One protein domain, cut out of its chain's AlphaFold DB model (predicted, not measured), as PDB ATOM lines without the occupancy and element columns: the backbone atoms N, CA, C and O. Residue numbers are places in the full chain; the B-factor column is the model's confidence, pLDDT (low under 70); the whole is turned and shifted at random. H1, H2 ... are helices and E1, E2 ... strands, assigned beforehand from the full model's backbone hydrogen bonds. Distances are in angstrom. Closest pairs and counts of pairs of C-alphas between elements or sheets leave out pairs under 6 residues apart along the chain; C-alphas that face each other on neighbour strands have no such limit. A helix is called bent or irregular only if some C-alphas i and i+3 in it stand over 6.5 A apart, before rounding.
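This is residues 215 to 277 of the 458 residues of an uncharacterized protein of Pseudogymnoascus sp. VKM F-4519 (FW-2642) (UniProt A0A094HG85). A small hairpin of two strands, E1 and E2, sits beside the first part of one long bent helix, H1, with E2 on the side toward the helix; from residue 254 on, the chain sticks out as a long single arm, made of the rest of H1 and the last two printed residues. The printed part has 63 residues, with two named strands and one named helix in the order E1, E2, H1. The two-stranded sheet is antiparallel, and the class is mixed, helices and strands. The whole is extended, with a radius of gyration of the C-alphas of 18.1 A, and its C-alphas span 61 by 22 by 12 A, only just a rod, the arm making the length.

E1 runs from residue 215, with its C-alpha at (-5.928, 20.579, 65.366), to residue 219, 13.1 A from first to last C-alpha. E2 takes residues 225 to 230 and measures 15.4 A. H1, residues 235 to 275, was assigned by its hydrogen bonds as one helix but is bent: C-alphas 244 and 247 are 6.6 A apart. Its arm H1a, residues 235 to 244, begins with C-alpha 235 at (-1.908, 30.016, 77.821) and is 14.1 A long. Its arm H1b, residues 247 to 275, is 41.5 A long and ends with C-alpha 275 at (4.634, -24.395, 71.286). Residues 245 and 246 belong to neither arm.

E1 and E2 form a hairpin with a tight link of 5 residues, and their directions stand at 141 degrees. Across this antiparallel pair, N 216 and O 228 are within hydrogen-bond range at 2.8 A, as are N 226 and O 218 at 2.9 A. A tight link of 4 residues joins E2 to H1. The closest C-alphas of E2 and H1a are those of Leu 229 and Phe 242, 6.5 A apart. The closest C-alphas of E2 and H1b are those of Pro 227 and Leu 249, 7.5 A apart. E1 is apart from both H1a and H1b. The lines of H1a and H1b stand at a steep tilt of 48 degrees. In H1a and H1b every O i to N i+4 pair is within hydrogen-bond range.

The two C-alphas farthest apart are those of Gly 233 and Glu 277, at 61.0 A. Residues 254 to 277, of which 254 to 275 belong to H1, stand free. The body without them has 39 residues and spans 32 by 20 by 10 A. The printed part has no cut, and no link between its elements is long. The mean pLDDT of the printed part is 89.9, and no printed residue is under 70.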
ATOM      1  N   ILE A 215      -6.599  21.881  65.336       83.88
ATOM      2  CA  ILE A 215      -5.928  20.579  65.366       83.88
ATOM      3  C   ILE A 215      -5.114  20.394  64.086       83.88
ATOM      4  O   ILE A 215      -5.644  20.398  62.974       83.88
ATOM      5  N   VAL A 216      -3.819  20.165  64.257       85.81
ATOM      6  CA  VAL A 216      -2.891  19.740  63.211       85.81
ATOM      7  C   VAL A 216      -2.430  18.327  63.536       85.81
ATOM      8  O   VAL A 216      -2.103  18.030  64.678       85.81
ATOM      9  N   TRP A 217      -2.405  17.444  62.544       85.94
ATOM     10  CA  TRP A 217      -1.923  16.074  62.708       85.94
ATOM     11  C   TRP A 217      -0.454  16.012  62.303       85.94
ATOM     12  O   TRP A 217      -0.139  16.253  61.136       85.94
ATOM     13  N   HIS A 218       0.435  15.713  63.250       82.56
ATOM     14  CA  HIS A 218       1.861  15.557  62.970       82.56
ATOM     15  C   HIS A 218       2.247  14.077  62.982       82.56
ATOM     16  O   HIS A 218       1.766  13.304  63.807       82.56
ATOM     17  N   SER A 219       3.114  13.682  62.048       82.75
ATOM     18  CA  SER A 219       3.739  12.359  62.061       82.75
ATOM     19  C   SER A 219       4.969  12.405  62.959       82.75
ATOM     20  O   SER A 219       5.806  13.293  62.807       82.75
ATOM     21  N   THR A 220       5.097  11.444  63.866       78.62
ATOM     22  CA  THR A 220       6.265  11.292  64.750       78.62
ATOM     23  C   THR A 220       7.469  10.665  64.044       78.62
ATOM     24  O   THR A 220       8.525  10.502  64.647       78.62
ATOM     25  N   GLY A 221       7.324  10.259  62.777       75.12
ATOM     26  CA  GLY A 221       8.360   9.548  62.021       75.12
ATOM     27  C   GLY A 221       8.488   8.058  62.366       75.12
ATOM     28  O   GLY A 221       9.046   7.309  61.571       75.12
ATOM     29  N   LEU A 222       7.898   7.603  63.475       75.31
ATOM     30  CA  LEU A 222       7.845   6.194  63.897       75.31
ATOM     31  C   LEU A 222       6.533   5.502  63.482       75.31
ATOM     32  O   LEU A 222       6.129   4.503  64.066       75.31
ATOM     33  N   GLY A 223       5.837   6.055  62.486       75.31
ATOM     34  CA  GLY A 223       4.562   5.526  61.992       75.31
ATOM     35  C   GLY A 223       3.331   5.925  62.814       75.31
ATOM     36  O   GLY A 223       2.221   5.587  62.411       75.31
ATOM     37  N   SER A 224       3.486   6.682  63.908       77.50
ATOM     38  CA  SER A 224       2.354   7.239  64.659       77.50
ATOM     39  C   SER A 224       2.053   8.682  64.246       77.50
ATOM     40  O   SER A 224       2.945   9.479  63.954       77.50
ATOM     41  N   ILE A 225       0.762   9.014  64.188       84.62
ATOM     42  CA  ILE A 225       0.267  10.358  63.881       84.62
ATOM     43  C   ILE A 225      -0.459  10.854  65.126       84.62
ATOM     44  O   ILE A 225      -1.423  10.229  65.564       84.62
ATOM     45  N   ILE A 226       0.004  11.962  65.696       85.31
ATOM     46  CA  ILE A 226      -0.510  12.491  66.961       85.31
ATOM     47  C   ILE A 226      -1.232  13.824  66.694       85.31
ATOM     48  O   ILE A 226      -0.754  14.646  65.898       85.31
ATOM     49  N   PRO A 227      -2.400  14.062  67.321       89.12
ATOM     50  CA  PRO A 227      -3.071  15.350  67.243       89.12
ATOM     51  C   PRO A 227      -2.290  16.402  68.041       89.12
ATOM     52  O   PRO A 227      -1.945  16.199  69.201       89.12
ATOM     53  N   THR A 228      -2.039  17.546  67.414       87.62
ATOM     54  CA  THR A 228      -1.371  18.713  68.006       87.62
ATOM     55  C   THR A 228      -2.266  19.931  67.928       87.62
ATOM     56  O   THR A 228      -2.883  20.184  66.895       87.62
ATOM     57  N   LEU A 229      -2.312  20.710  69.002       89.44
ATOM     58  CA  LEU A 229      -3.000  21.989  69.034       89.44
ATOM     59  C   LEU A 229      -2.088  23.081  68.477       89.44
ATOM     60  O   LEU A 229      -0.940  23.184  68.884       89.44
ATOM     61  N   LYS A 230      -2.596  23.935  67.592       86.94
ATOM     62  CA  LYS A 230      -1.926  25.188  67.241       86.94
ATOM     63  C   LYS A 230      -2.168  26.223  68.343       86.94
ATOM     64  O   LYS A 230      -3.326  26.539  68.612       86.94
ATOM     65  N   SER A 231      -1.097  26.778  68.908       85.69
ATOM     66  CA  SER A 231      -1.176  27.806  69.947       85.69
ATOM     67  C   SER A 231      -1.952  29.037  69.468       85.69
ATOM     68  O   SER A 231      -1.793  29.519  68.339       85.69
ATOM     69  N   SER A 232      -2.814  29.533  70.347       83.81
ATOM     70  CA  SER A 232      -3.587  30.763  70.200       83.81
ATOM     71  C   SER A 232      -2.819  32.001  70.678       83.81
ATOM     72  O   SER A 232      -3.279  33.120  70.438       83.81
ATOM     73  N   GLY A 233      -1.656  31.813  71.318       82.44
ATOM     74  CA  GLY A 233      -0.869  32.870  71.957       82.44
ATOM     75  C   GLY A 233      -1.402  33.298  73.328       82.44
ATOM     76  O   GLY A 233      -0.982  34.327  73.848       82.44
ATOM     77  N   CYS A 234      -2.345  32.548  73.905       87.62
ATOM     78  CA  CYS A 234      -2.834  32.738  75.266       87.62
ATOM     79  C   CYS A 234      -2.863  31.387  75.979       87.62
ATOM     80  O   CYS A 234      -3.615  30.498  75.585       87.62
ATOM     81  N   VAL A 235      -2.079  31.260  77.052       86.75
ATOM     82  CA  VAL A 235      -1.908  30.016  77.821       86.75
ATOM     83  C   VAL A 235      -3.236  29.482  78.356       86.75
ATOM     84  O   VAL A 235      -3.527  28.290  78.261       86.75
ATOM     85  N   GLU A 236      -4.079  30.374  78.879       88.06
ATOM     86  CA  GLU A 236      -5.394  30.025  79.419       88.06
ATOM     87  C   GLU A 236      -6.305  29.418  78.337       88.06
ATOM     88  O   GLU A 236      -6.900  28.361  78.552       88.06
ATOM     89  N   LEU A 237      -6.362  30.034  77.150       90.00
ATOM     90  CA  LEU A 237      -7.145  29.514  76.029       90.00
ATOM     91  C   LEU A 237      -6.534  28.226  75.458       90.00
ATOM     92  O   LEU A 237      -7.270  27.295  75.147       90.00
ATOM     93  N   ASP A 238      -5.209  28.142  75.350       90.75
ATOM     94  CA  ASP A 238      -4.513  26.953  74.851       90.75
ATOM     95  C   ASP A 238      -4.772  25.736  75.738       90.75
ATOM     96  O   ASP A 238      -5.055  24.654  75.223       90.75
ATOM     97  N   ARG A 239      -4.788  25.919  77.063       89.88
ATOM     98  CA  ARG A 239      -5.169  24.869  78.015       89.88
ATOM     99  C   ARG A 239      -6.629  24.444  77.835       89.88
ATOM    100  O   ARG A 239      -6.899  23.247  77.756       89.88
ATOM    101  N   GLU A 240      -7.570  25.385  77.711       90.38
ATOM    102  CA  GLU A 240      -8.991  25.070  77.472       90.38
ATOM    103  C   GLU A 240      -9.208  24.309  76.148       90.38
ATOM    104  O   GLU A 240      -9.966  23.334  76.095       90.38
ATOM    105  N   LEU A 241      -8.525  24.725  75.076       91.00
ATOM    106  CA  LEU A 241      -8.566  24.065  73.770       91.00
ATOM    107  C   LEU A 241      -7.928  22.670  73.820       91.00
ATOM    108  O   LEU A 241      -8.472  21.731  73.234       91.00
ATOM    109  N   PHE A 242      -6.799  22.521  74.516       91.38
ATOM    110  CA  PHE A 242      -6.097  21.248  74.665       91.38
ATOM    111  C   PHE A 242      -6.961  20.224  75.408       91.38
ATOM    112  O   PHE A 242      -7.189  19.124  74.898       91.38
ATOM    113  N   GLU A 243      -7.512  20.611  76.559       91.56
ATOM    114  CA  GLU A 243      -8.394  19.768  77.372       91.56
ATOM    115  C   GLU A 243      -9.676  19.381  76.623       91.56
ATOM    116  O   GLU A 243     -10.127  18.241  76.708       91.56
ATOM    117  N   SER A 244     -10.251  20.302  75.844       90.44
ATOM    118  CA  SER A 244     -11.512  20.050  75.134       90.44
ATOM    119  C   SER A 244     -11.341  19.230  73.853       90.44
ATOM    120  O   SER A 244     -12.255  18.500  73.470       90.44
ATOM    121  N   PHE A 245     -10.209  19.368  73.152       89.50
ATOM    122  CA  PHE A 245     -10.037  18.800  71.809       89.50
ATOM    123  C   PHE A 245      -8.940  17.746  71.697       89.50
ATOM    124  O   PHE A 245      -9.144  16.757  70.999       89.50
ATOM    125  N   ILE A 246      -7.791  17.931  72.347       91.00
ATOM    126  CA  ILE A 246      -6.647  17.019  72.204       91.00
ATOM    127  C   ILE A 246      -6.754  15.862  73.193       91.00
ATOM    128  O   ILE A 246      -6.674  14.701  72.789       91.00
ATOM    129  N   LYS A 247      -7.012  16.156  74.470       90.94
ATOM    130  CA  LYS A 247      -7.076  15.143  75.529       90.94
ATOM    131  C   LYS A 247      -8.103  14.034  75.262       90.94
ATOM    132  O   LYS A 247      -7.734  12.869  75.394       90.94
ATOM    133  N   PRO A 248      -9.341  14.309  74.793       92.06
ATOM    134  CA  PRO A 248     -10.297  13.242  74.494       92.06
ATOM    135  C   PRO A 248      -9.839  12.337  73.345       92.06
ATOM    136  O   PRO A 248     -10.112  11.136  73.360       92.06
ATOM    137  N   LEU A 249      -9.126  12.891  72.356       90.75
ATOM    138  CA  LEU A 249      -8.546  12.111  71.261       90.75
ATOM    139  C   LEU A 249      -7.390  11.237  71.754       90.75
ATOM    140  O   LEU A 249      -7.305  10.077  71.364       90.75
ATOM    141  N   GLN A 250      -6.537  11.767  72.635       90.25
ATOM    142  CA  GLN A 250      -5.449  11.008  73.250       90.25
ATOM    143  C   GLN A 250      -5.976   9.863  74.111       90.25
ATOM    144  O   GLN A 250      -5.538   8.733  73.929       90.25
ATOM    145  N   VAL A 251      -6.961  10.120  74.977       92.06
ATOM    146  CA  VAL A 251      -7.598   9.086  75.810       92.06
ATOM    147  C   VAL A 251      -8.211   7.989  74.943       92.06
ATOM    148  O   VAL A 251      -7.993   6.809  75.205       92.06
ATOM    149  N   ARG A 252      -8.930   8.357  73.874       91.19
ATOM    150  CA  ARG A 252      -9.498   7.380  72.935       91.19
ATOM    151  C   ARG A 252      -8.408   6.560  72.246       91.19
ATOM    152  O   ARG A 252      -8.495   5.339  72.230       91.19
ATOM    153  N   SER A 253      -7.376   7.219  71.721       90.75
ATOM    154  CA  SER A 253      -6.262   6.546  71.049       90.75
ATOM    155  C   SER A 253      -5.499   5.613  71.990       90.75
ATOM    156  O   SER A 253      -5.090   4.539  71.565       90.75
ATOM    157  N   GLN A 254      -5.300   6.005  73.250       91.56
ATOM    158  CA  GLN A 254      -4.661   5.165  74.262       91.56
ATOM    159  C   GLN A 254      -5.534   3.961  74.610       91.56
ATOM    160  O   GLN A 254      -5.028   2.848  74.639       91.56
ATOM    161  N   ALA A 255      -6.839   4.157  74.812       92.12
ATOM    162  CA  ALA A 255      -7.765   3.057  75.076       92.12
ATOM    163  C   ALA A 255      -7.796   2.043  73.917       92.12
ATOM    164  O   ALA A 255      -7.748   0.839  74.149       92.12
ATOM    165  N   GLU A 256      -7.812   2.521  72.670       92.75
ATOM    166  CA  GLU A 256      -7.719   1.663  71.483       92.75
ATOM    167  C   GLU A 256      -6.379   0.923  71.393       92.75
ATOM    168  O   GLU A 256      -6.348  -0.222  70.945       92.75
ATOM    169  N   GLN A 257      -5.275   1.565  71.787       92.50
ATOM    170  CA  GLN A 257      -3.959   0.934  71.792       92.50
ATOM    171  C   GLN A 257      -3.870  -0.155  72.864       92.50
ATOM    172  O   GLN A 257      -3.459  -1.262  72.548       92.50
ATOM    173  N   ILE A 258      -4.331   0.123  74.086       93.38
ATOM    174  CA  ILE A 258      -4.363  -0.848  75.189       93.38
ATOM    175  C   ILE A 258      -5.179  -2.089  74.800       93.38
ATOM    176  O   ILE A 258      -4.736  -3.203  75.050       93.38
ATOM    177  N   GLU A 259      -6.331  -1.918  74.146       91.69
ATOM    178  CA  GLU A 259      -7.153  -3.044  73.673       91.69
ATOM    179  C   GLU A 259      -6.415  -3.903  72.629       91.69
ATOM    180  O   GLU A 259      -6.457  -5.136  72.686       91.69
ATOM    181  N   LYS A 260      -5.720  -3.266  71.676       94.44
ATOM    182  CA  LYS A 260      -4.926  -3.971  70.655       94.44
ATOM    183  C   LYS A 260      -3.740  -4.701  71.271       94.44
ATOM    184  O   LYS A 260      -3.526  -5.863  70.950       94.44
ATOM    185  N   ASP A 261      -3.008  -4.030  72.155       96.00
ATOM    186  CA  ASP A 261      -1.850  -4.593  72.848       96.00
ATOM    187  C   ASP A 261      -2.273  -5.782  73.718       96.00
ATOM    188  O   ASP A 261      -1.615  -6.816  73.704       96.00
ATOM    189  N   HIS A 262      -3.408  -5.674  74.414       91.50
ATOM    190  CA  HIS A 262      -3.979  -6.771  75.191       91.50
ATOM    191  C   HIS A 262      -4.383  -7.960  74.310       91.50
ATOM    192  O   HIS A 262      -4.062  -9.099  74.636       91.50
ATOM    193  N   THR A 263      -5.051  -7.710  73.179       93.44
ATOM    194  CA  THR A 263      -5.436  -8.772  72.231       93.44
ATOM    195  C   THR A 263      -4.203  -9.498  71.694       93.44
ATOM    196  O   THR A 263      -4.140 -10.722  71.750       93.44
ATOM    197  N   LEU A 264      -3.192  -8.743  71.257       96.88
ATOM    198  CA  LEU A 264      -1.929  -9.299  70.780       96.88
ATOM    199  C   LEU A 264      -1.198 -10.086  71.880       96.88
ATOM    200  O   LEU A 264      -0.634 -11.139  71.607       96.88
ATOM    201  N   ALA A 265      -1.208  -9.597  73.123       95.44
ATOM    202  CA  ALA A 265      -0.597 -10.298  74.248       95.44
ATOM    203  C   ALA A 265      -1.276 -11.647  74.526       95.44
ATOM    204  O   ALA A 265      -0.579 -12.620  74.798       95.44
ATOM    205  N   LEU A 266      -2.607 -11.726  74.425       92.38
ATOM    206  CA  LEU A 266      -3.341 -12.988  74.564       92.38
ATOM    207  C   LEU A 266      -3.027 -13.971  73.431       92.38
ATOM    208  O   LEU A 266      -2.817 -15.154  73.697       92.38
ATOM    209  N   GLU A 267      -2.968 -13.488  72.187       95.81
ATOM    210  CA  GLU A 267      -2.594 -14.301  71.023       95.81
ATOM    211  C   GLU A 267      -1.181 -14.875  71.198       95.81
ATOM    212  O   GLU A 267      -1.008 -16.091  71.167       95.81
ATOM    213  N   LEU A 268      -0.196 -14.025  71.511       97.31
ATOM    214  CA  LEU A 268       1.186 -14.452  71.747       97.31
ATOM    215  C   LEU A 268       1.317 -15.411  72.936       97.31
ATOM    216  O   LEU A 268       2.071 -16.376  72.851       97.31
ATOM    217  N   ASN A 269       0.594 -15.164  74.035       96.38
ATOM    218  CA  ASN A 269       0.599 -16.064  75.191       96.38
ATOM    219  C   ASN A 269       0.077 -17.455  74.811       96.38
ATOM    220  O   ASN A 269       0.648 -18.467  75.207       96.38
ATOM    221  N   THR A 270      -0.989 -17.500  74.011       95.12
ATOM    222  CA  THR A 270      -1.593 -18.754  73.552       95.12
ATOM    223  C   THR A 270      -0.653 -19.506  72.613       95.12
ATOM    224  O   THR A 270      -0.383 -20.679  72.851       95.12
ATOM    225  N   GLU A 271      -0.087 -18.830  71.609       97.12
ATOM    226  CA  GLU A 271       0.865 -19.431  70.662       97.12
ATOM    227  C   GLU A 271       2.106 -19.996  71.373       97.12
ATOM    228  O   GLU A 271       2.533 -21.117  71.098       97.12
ATOM    229  N   GLN A 272       2.668 -19.251  72.332       97.56
ATOM    230  CA  GLN A 272       3.835 -19.700  73.096       97.56
ATOM    231  C   GLN A 272       3.508 -20.874  74.023       97.56
ATOM    232  O   GLN A 272       4.322 -21.787  74.166       97.56
ATOM    233  N   ALA A 273       2.327 -20.874  74.646       97.00
ATOM    234  CA  ALA A 273       1.883 -21.990  75.472       97.00
ATOM    235  C   ALA A 273       1.633 -23.254  74.637       97.00
ATOM    236  O   ALA A 273       1.957 -24.350  75.089       97.00
ATOM    237  N   GLU A 274       1.106 -23.118  73.417       96.56
ATOM    238  CA  GLU A 274       0.965 -24.225  72.467       96.56
ATOM    239  C   GLU A 274       2.326 -24.806  72.067       96.56
ATOM    240  O   GLU A 274       2.521 -26.019  72.159       96.56
ATOM    241  N   GLU A 275       3.286 -23.960  71.678       97.88
ATOM    242  CA  GLU A 275       4.634 -24.395  71.286       97.88
ATOM    243  C   GLU A 275       5.387 -25.078  72.441       97.88
ATOM    244  O   GLU A 275       6.145 -26.024  72.222       97.88
ATOM    245  N   ALA A 276       5.156 -24.628  73.676       97.19
ATOM    246  CA  ALA A 276       5.762 -25.189  74.878       97.19
ATOM    247  C   ALA A 276       4.994 -26.386  75.477       97.19
ATOM    248  O   ALA A 276       5.386 -26.862  76.544       97.19
ATOM    249  N   GLU A 277       3.908 -26.851  74.842       96.25
ATOM    250  CA  GLU A 277       3.002 -27.885  75.376       96.25
ATOM    251  C   GLU A 277       2.501 -27.566  76.806       96.25
ATOM    252  O   GLU A 277       2.308 -28.446  77.645       96.25
TER     253      GLU A 277